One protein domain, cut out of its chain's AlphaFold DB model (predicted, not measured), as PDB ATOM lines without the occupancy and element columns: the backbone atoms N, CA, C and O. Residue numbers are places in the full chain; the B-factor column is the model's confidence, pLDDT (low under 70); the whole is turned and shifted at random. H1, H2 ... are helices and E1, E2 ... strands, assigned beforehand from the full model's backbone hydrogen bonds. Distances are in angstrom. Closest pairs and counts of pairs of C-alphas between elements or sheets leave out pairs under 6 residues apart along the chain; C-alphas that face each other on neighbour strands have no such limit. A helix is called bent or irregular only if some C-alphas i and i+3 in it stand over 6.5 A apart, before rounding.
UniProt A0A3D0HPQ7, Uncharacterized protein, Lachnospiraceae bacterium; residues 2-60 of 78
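This is residues 2 to 60 of the 78 residues of an uncharacterized protein of Lachnospiraceae bacterium (UniProt A0A3D0HPQ7). A small three-stranded sheet, its long strand E2 sharply bent, makes a flat body; helix H1 runs loosely beside edge strand E1, and short H2 sits at the turn between H1 and E1. The printed part has 59 residues, with H1, H2, E1, E2 and E3 along the chain, and its class is mixed, helices and strands. The antiparallel sheet, order E1 - E2 - E3, is a meander, each strand the antiparallel neighbour of the one before. The whole is only just loose, close to compact, with a radius of gyration of the C-alphas of 12.5 A and spans of 35 by 27 by 13 A.

Look first at E2, residues 39 to 50, the inner strand, which bends by 118 degrees at residue 46. It forms a hairpin with E1, residues 23 to 28; find N 27 and O 41 at 2.8 A. It forms another with E3, residues 53 to 59, where N 42 and O 58 are 2.8 A apart. H1, residues 2 to 15, only grazes the sheet with residues 5 to 9; the closest C-alphas of H1 and E1 are those of Ala 5 and Ile 28, 6.8 A. H2, residues 17 to 21, grazes it with residues 19 to 21. H1 and H2 only just touch, only at the corner by their link, with residues 12 to 13 of H1 alone and 3 pairs of C-alphas within 8 A; the closest are Ser 13 and Ser 20, 7.1 A. In H1 every O i to N i+4 pair is within hydrogen-bond range; in H2 0 of 1 is, beside 2 of 2 O i to N i+3 pairs.

Find C-alpha 39 at (164.729, 295.412, 261.378), where E2 begins its 18.4 A. E1 spans 13.7 A, and E3 runs 14.9 A to C-alpha 59 at (169.535, 302.794, 262.721). H1 begins at C-alpha 2, (168.006, 282.454, 263.210), and spans 19.8 A; H2 spans 7.7 A.

The C-alphas farthest apart are those of Lys 3 and Gly 52, 37.4 A. Residues 13 to 18, of which 13 to 15 belong to H1, stand free. The printed part has no cut, and no link is long. Confidence is low, with pLDDT under 70, at residues 2 to 5.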
ATOM      1  N   LYS A   2     167.042 282.466 264.349       56.38
ATOM      2  CA  LYS A   2     168.006 282.454 263.210       56.38
ATOM      3  C   LYS A   2     167.364 282.108 261.855       56.38
ATOM      4  O   LYS A   2     167.537 282.845 260.896       56.38
ATOM      5  N   LYS A   3     166.503 281.080 261.821       62.31
ATOM      6  CA  LYS A   3     165.708 280.725 260.628       62.31
ATOM      7  C   LYS A   3     164.785 281.845 260.128       62.31
ATOM      8  O   LYS A   3     164.508 281.898 258.939       62.31
ATOM      9  N   THR A   4     164.290 282.708 261.015       64.81
ATOM     10  CA  THR A   4     163.359 283.798 260.682       64.81
ATOM     11  C   THR A   4     164.100 284.976 260.052       64.81
ATOM     12  O   THR A   4     163.658 285.487 259.029       64.81
ATOM     13  N   ALA A   5     165.259 285.354 260.602       66.81
ATOM     14  CA  ALA A   5     166.121 286.386 260.025       66.81
ATOM     15  C   ALA A   5     166.705 285.949 258.670       66.81
ATOM     16  O   ALA A   5     166.699 286.723 257.717       66.81
ATOM     17  N   GLU A   6     167.131 284.685 258.553       71.81
ATOM     18  CA  GLU A   6     167.561 284.104 257.275       71.81
ATOM     19  C   GLU A   6     166.418 284.078 256.250       71.81
ATOM     20  O   GLU A   6     166.620 284.484 255.111       71.81
ATOM     21  N   MET A   7     165.202 283.679 256.647       75.31
ATOM     22  CA  MET A   7     164.010 283.750 255.786       75.31
ATOM     23  C   MET A   7     163.707 285.176 255.328       75.31
ATOM     24  O   MET A   7     163.391 285.371 254.158       75.31
ATOM     25  N   LEU A   8     163.806 286.167 256.218       72.50
ATOM     26  CA  LEU A   8     163.550 287.566 255.878       72.50
ATOM     27  C   LEU A   8     164.604 288.099 254.903       72.50
ATOM     28  O   LEU A   8     164.254 288.746 253.920       72.50
ATOM     29  N   TYR A   9     165.877 287.771 255.129       73.69
ATOM     30  CA  TYR A   9     166.963 288.123 254.219       73.69
ATOM     31  C   TYR A   9     166.784 287.471 252.842       73.69
ATOM     32  O   TYR A   9     166.911 288.140 251.816       73.69
ATOM     33  N   ILE A  10     166.433 286.182 252.807       76.81
ATOM     34  CA  ILE A  10     166.132 285.451 251.570       76.81
ATOM     35  C   ILE A  10     164.922 286.073 250.862       76.81
ATOM     36  O   ILE A  10     164.978 286.299 249.657       76.81
ATOM     37  N   HIS A  11     163.855 286.404 251.592       81.06
ATOM     38  CA  HIS A  11     162.676 287.060 251.032       81.06
ATOM     39  C   HIS A  11     163.043 288.429 250.440       81.06
ATOM     40  O   HIS A  11     162.787 288.676 249.267       81.06
ATOM     41  N   MET A  12     163.723 289.297 251.191       75.56
ATOM     42  CA  MET A  12     164.164 290.597 250.673       75.56
ATOM     43  C   MET A  12     165.055 290.455 249.435       75.56
ATOM     44  O   MET A  12     164.874 291.187 248.468       75.56
ATOM     45  N   SER A  13     165.965 289.481 249.428       76.06
ATOM     46  CA  SER A  13     166.885 289.257 248.309       76.06
ATOM     47  C   SER A  13     166.190 288.730 247.049       76.06
ATOM     48  O   SER A  13     166.613 289.052 245.943       76.06
ATOM     49  N   ILE A  14     165.146 287.907 247.200       78.62
ATOM     50  CA  ILE A  14     164.402 287.319 246.074       78.62
ATOM     51  C   ILE A  14     163.349 288.287 245.537       78.62
ATOM     52  O   ILE A  14     163.202 288.421 244.324       78.62
ATOM     53  N   PHE A  15     162.592 288.924 246.428       82.69
ATOM     54  CA  PHE A  15     161.434 289.735 246.055       82.69
ATOM     55  C   PHE A  15     161.791 291.198 245.777       82.69
ATOM     56  O   PHE A  15     161.040 291.857 245.065       82.69
ATOM     57  N   TYR A  16     162.932 291.679 246.282       81.12
ATOM     58  CA  TYR A  16     163.412 293.052 246.089       81.12
ATOM     59  C   TYR A  16     164.905 293.088 245.716       81.12
ATOM     60  O   TYR A  16     165.725 293.681 246.430       81.12
ATOM     61  N   PRO A  17     165.305 292.440 244.607       80.75
ATOM     62  CA  PRO A  17     166.707 292.363 244.198       80.75
ATOM     63  C   PRO A  17     167.347 293.747 243.996       80.75
ATOM     64  O   PRO A  17     168.548 293.910 244.205       80.75
ATOM     65  N   GLU A  18     166.565 294.767 243.647       82.00
ATOM     66  CA  GLU A  18     167.007 296.152 243.497       82.00
ATOM     67  C   GLU A  18     167.578 296.760 244.784       82.00
ATOM     68  O   GLU A  18     168.480 297.599 244.710       82.00
ATOM     69  N   LEU A  19     167.141 296.299 245.963       81.50
ATOM     70  CA  LEU A  19     167.671 296.779 247.239       81.50
ATOM     71  C   LEU A  19     169.142 296.405 247.415       81.50
ATOM     72  O   LEU A  19     169.895 297.166 248.020       81.50
ATOM     73  N   SER A  20     169.590 295.299 246.814       81.19
ATOM     74  CA  SER A  20     170.998 294.895 246.853       81.19
ATOM     75  C   SER A  20     171.925 295.887 246.141       81.19
ATOM     76  O   SER A  20     173.112 295.950 246.453       81.19
ATOM     77  N   ASN A  21     171.415 296.704 245.213       85.88
ATOM     78  CA  ASN A  21     172.202 297.737 244.530       85.88
ATOM     79  C   ASN A  21     172.319 299.035 245.339       85.88
ATOM     80  O   ASN A  21     173.188 299.856 245.050       85.88
ATOM     81  N   VAL A  22     171.477 299.201 246.356       87.38
ATOM     82  CA  VAL A  22     171.389 300.414 247.177       87.38
ATOM     83  C   VAL A  22     171.983 300.183 248.569       87.38
ATOM     84  O   VAL A  22     172.732 301.020 249.074       87.38
ATOM     85  N   LEU A  23     171.699 299.030 249.171       90.00
ATOM     86  CA  LEU A  23     172.113 298.670 250.522       90.00
ATOM     87  C   LEU A  23     173.446 297.920 250.513       90.00
ATOM     88  O   LEU A  23     173.675 297.050 249.672       90.00
ATOM     89  N   SER A  24     174.334 298.255 251.448       91.75
ATOM     90  CA  SER A  24     175.522 297.450 251.741       91.75
ATOM     91  C   SER A  24     175.198 296.355 252.751       91.75
ATOM     92  O   SER A  24     175.632 295.227 252.561       91.75
ATOM     93  N   ASP A  25     174.418 296.684 253.787       88.75
ATOM     94  CA  ASP A  25     174.104 295.789 254.899       88.75
ATOM     95  C   ASP A  25     172.693 296.042 255.441       88.75
ATOM     96  O   ASP A  25     172.164 297.157 255.381       88.75
ATOM     97  N   VAL A  26     172.117 294.992 256.024       85.44
ATOM     98  CA  VAL A  26     170.830 295.005 256.723       85.44
ATOM     99  C   VAL A  26     171.058 294.438 258.121       85.44
ATOM    100  O   VAL A  26     171.509 293.302 258.268       85.44
ATOM    101  N   PHE A  27     170.750 295.220 259.151       86.12
ATOM    102  CA  PHE A  27     170.872 294.808 260.546       86.12
ATOM    103  C   PHE A  27     169.502 294.384 261.068       86.12
ATOM    104  O   PHE A  27     168.544 295.151 261.005       86.12
ATOM    105  N   ILE A  28     169.406 293.170 261.601       85.75
ATOM    106  CA  ILE A  28     168.170 292.572 262.120       85.75
ATOM    107  C   ILE A  28     168.357 292.334 263.624       85.75
ATOM    108  O   ILE A  28     169.454 291.973 264.056       85.75
ATOM    109  N   TYR A  29     167.320 292.564 264.430       83.94
ATOM    110  CA  TYR A  29     167.347 292.197 265.847       83.94
ATOM    111  C   TYR A  29     167.404 290.674 266.013       83.94
ATOM    112  O   TYR A  29     166.844 289.922 265.218       83.94
ATOM    113  N   GLU A  30     168.066 290.196 267.067       82.25
ATOM    114  CA  GLU A  30     168.129 288.753 267.347       82.25
ATOM    115  C   GLU A  30     166.746 288.159 267.652       82.25
ATOM    116  O   GLU A  30     166.476 287.000 267.317       82.25
ATOM    117  N   GLU A  31     165.870 288.980 268.236       84.06
ATOM    118  CA  GLU A  31     164.481 288.664 268.552       84.06
ATOM    119  C   GLU A  31     163.548 289.764 268.033       84.06
ATOM    120  O   GLU A  31     163.916 290.942 267.983       84.06
ATOM    121  N   GLU A  32     162.329 289.379 267.654       85.25
ATOM    122  CA  GLU A  32     161.271 290.334 267.327       85.25
ATOM    123  C   GLU A  32     160.974 291.208 268.552       85.25
ATOM    124  O   GLU A  32     160.813 290.717 269.672       85.25
ATOM    125  N   GLN A  33     160.953 292.520 268.347       85.56
ATOM    126  CA  GLN A  33     160.677 293.483 269.404       85.56
ATOM    127  C   GLN A  33     159.201 293.403 269.826       85.56
ATOM    128  O   GLN A  33     158.348 292.916 269.089       85.56
ATOM    129  N   LYS A  34     158.862 293.911 271.019       88.50
ATOM    130  CA  LYS A  34     157.482 293.862 271.556       88.50
ATOM    131  C   LYS A  34     156.441 294.543 270.659       88.50
ATOM    132  O   LYS A  34     155.257 294.245 270.775       88.50
ATOM    133  N   ASP A  35     156.881 295.474 269.822       84.75
ATOM    134  CA  ASP A  35     156.076 296.208 268.844       84.75
ATOM    135  C   ASP A  35     156.076 295.559 267.446       84.75
ATOM    136  O   ASP A  35     155.540 296.137 266.502       84.75
ATOM    137  N   GLY A  36     156.665 294.368 267.301       83.12
ATOM    138  CA  GLY A  36     156.761 293.632 266.042       83.12
ATOM    139  C   GLY A  36     157.928 294.053 265.147       83.12
ATOM    140  O   GLY A  36     158.050 293.562 264.023       83.12
ATOM    141  N   ARG A  37     158.808 294.965 265.594       81.88
ATOM    142  CA  ARG A  37     159.988 295.344 264.803       81.88
ATOM    143  C   ARG A  37     160.990 294.197 264.741       81.88
ATOM    144  O   ARG A  37     161.340 293.583 265.743       81.88
ATOM    145  N   ILE A  38     161.492 293.949 263.539       83.50
ATOM    146  CA  ILE A  38     162.501 292.917 263.263       83.50
ATOM    147  C   ILE A  38     163.773 293.565 262.701       83.50
ATOM    148  O   ILE A  38     164.884 293.137 263.004       83.50
ATOM    149  N   LEU A  39     163.623 294.640 261.926       84.38
ATOM    150  CA  LEU A  39     164.729 295.412 261.378       84.38
ATOM    151  C   LEU A  39     165.297 296.365 262.437       84.38
ATOM    152  O   LEU A  39     164.555 297.133 263.042       84.38
ATOM    153  N   ARG A  40     166.617 296.322 262.620       86.56
ATOM    154  CA  ARG A  40     167.374 297.211 263.508       86.56
ATOM    155  C   ARG A  40     167.988 298.392 262.762       86.56
ATOM    156  O   ARG A  40     168.125 299.457 263.346       86.56
ATOM    157  N   GLY A  41     168.379 298.215 261.505       88.38
ATOM    158  CA  GLY A  41     168.997 299.288 260.738       88.38
ATOM    159  C   GLY A  41     169.388 298.882 259.325       88.38
ATOM    160  O   GLY A  41     169.385 297.702 258.968       88.38
ATOM    161  N   LEU A  42     169.746 299.880 258.527       89.81
ATOM    162  CA  LEU A  42     170.170 299.758 257.137       89.81
ATOM    163  C   LEU A  42     171.472 300.524 256.922       89.81
ATOM    164  O   LEU A  42     171.651 301.622 257.450       89.81
ATOM    165  N   ARG A  43     172.356 299.985 256.083       91.44
ATOM    166  CA  ARG A  43     173.535 300.698 255.581       91.44
ATOM    167  C   ARG A  43     173.493 300.791 254.068       91.44
ATOM    168  O   ARG A  43     173.140 299.828 253.394       91.44
ATOM    169  N   PHE A  44     173.879 301.943 253.541       92.56
ATOM    170  CA  PHE A  44     173.847 302.261 252.122       92.56
ATOM    171  C   PHE A  44     175.246 302.188 251.516       92.56
ATOM    172  O   PHE A  44     176.244 302.527 252.152       92.56
ATOM    173  N   LYS A  45     175.315 301.784 250.245       93.44
ATOM    174  CA  LYS A  45     176.570 301.756 249.476       93.44
ATOM    175  C   LYS A  45     177.123 303.152 249.182       93.44
ATOM    176  O   LYS A  45     178.297 303.295 248.852       93.44
ATOM    177  N   PHE A  46     176.277 304.169 249.278       94.94
ATOM    178  CA  PHE A  46     176.598 305.569 249.049       94.94
ATOM    179  C   PHE A  46     175.789 306.445 250.012       94.94
ATOM    180  O   PHE A  46     174.748 306.002 250.501       94.94
ATOM    181  N   PRO A  47     176.240 307.676 250.311       93.19
ATOM    182  CA  PRO A  47     175.482 308.574 251.168       93.19
ATOM    183  C   PRO A  47     174.108 308.878 250.566       93.19
ATOM    184  O   PRO A  47     174.004 309.200 249.382       93.19
ATOM    185  N   ILE A  48     173.071 308.815 251.392       89.38
ATOM    186  CA  ILE A  48     171.727 309.283 251.058       89.38
ATOM    187  C   ILE A  48     171.451 310.594 251.787       89.38
ATOM    188  O   ILE A  48     171.985 310.835 252.869       89.38
ATOM    189  N   TYR A  49     170.613 311.446 251.208       88.88
ATOM    190  CA  TYR A  49     170.202 312.685 251.860       88.88
ATOM    191  C   TYR A  49     168.924 312.447 252.669       88.88
ATOM    192  O   TYR A  49     167.879 312.148 252.096       88.88
ATOM    193  N   MET A  50     169.010 312.569 253.994       85.31
ATOM    194  CA  MET A  50     167.905 312.329 254.923       85.31
ATOM    195  C   MET A  50     167.981 313.305 256.103       85.31
ATOM    196  O   MET A  50     169.066 313.587 256.613       85.31
ATOM    197  N   ASN A  51     166.839 313.845 256.538       84.50
ATOM    198  CA  ASN A  51     166.744 314.793 257.662       84.50
ATOM    199  C   ASN A  51     167.733 315.975 257.558       84.50
ATOM    200  O   ASN A  51     168.377 316.365 258.529       84.50
ATOM    201  N   GLY A  52     167.887 316.529 256.348       90.50
ATOM    202  CA  GLY A  52     168.725 317.704 256.086       90.50
ATOM    203  C   GLY A  52     170.232 317.435 255.982       90.50
ATOM    204  O   GLY A  52     171.005 318.381 255.820       90.50
ATOM    205  N   ARG A  53     170.674 316.172 256.041       89.69
ATOM    206  CA  ARG A  53     172.095 315.797 256.003       89.69
ATOM    207  C   ARG A  53     172.352 314.544 255.166       89.69
ATOM    208  O   ARG A  53     171.458 313.738 254.936       89.69
ATOM    209  N   ASN A  54     173.598 314.368 254.729       92.62
ATOM    210  CA  ASN A  54     174.041 313.121 254.109       92.62
ATOM    211  C   ASN A  54     174.328 312.073 255.194       92.62
ATOM    212  O   ASN A  54     175.085 312.352 256.125       92.62
ATOM    213  N   VAL A  55     173.762 310.876 255.058       90.50
ATOM    214  CA  VAL A  55     173.956 309.743 255.974       90.50
ATOM    215  C   VAL A  55     174.285 308.469 255.198       90.50
ATOM    216  O   VAL A  55     173.837 308.286 254.072       90.50
ATOM    217  N   LEU A  56     175.087 307.583 255.794       91.94
ATOM    218  CA  LEU A  56     175.454 306.279 255.212       91.94
ATOM    219  C   LEU A  56     174.658 305.111 255.795       91.94
ATOM    220  O   LEU A  56     174.738 303.993 255.296       91.94
ATOM    221  N   GLY A  57     173.903 305.354 256.857       90.38
ATOM    222  CA  GLY A  57     173.084 304.349 257.501       90.38
ATOM    223  C   GLY A  57     171.993 305.000 258.324       90.38
ATOM    224  O   GLY A  57     172.098 306.171 258.698       90.38
ATOM    225  N   VAL A  58     170.949 304.222 258.553       87.69
ATOM    226  CA  VAL A  58     169.819 304.579 259.398       87.69
ATOM    227  C   VAL A  58     169.652 303.434 260.370       87.69
ATOM    228  O   VAL A  58     169.419 302.301 259.950       87.69
ATOM    229  N   ASP A  59     169.811 303.732 261.649       86.12
ATOM    230  CA  ASP A  59     169.535 302.794 262.721       86.12
ATOM    231  C   ASP A  59     168.201 303.168 263.354       86.12
ATOM    232  O   ASP A  59     167.842 304.340 263.442       86.12
ATOM    233  N   TRP A  60     167.463 302.150 263.770       78.25
ATOM    234  CA  TRP A  60     166.241 302.308 264.533       78.25
ATOM    235  C   TRP A  60     166.616 302.299 266.016       78.25
ATOM    236  O   TRP A  60     166.407 301.320 266.737       78.25
TER     237      TRP A  60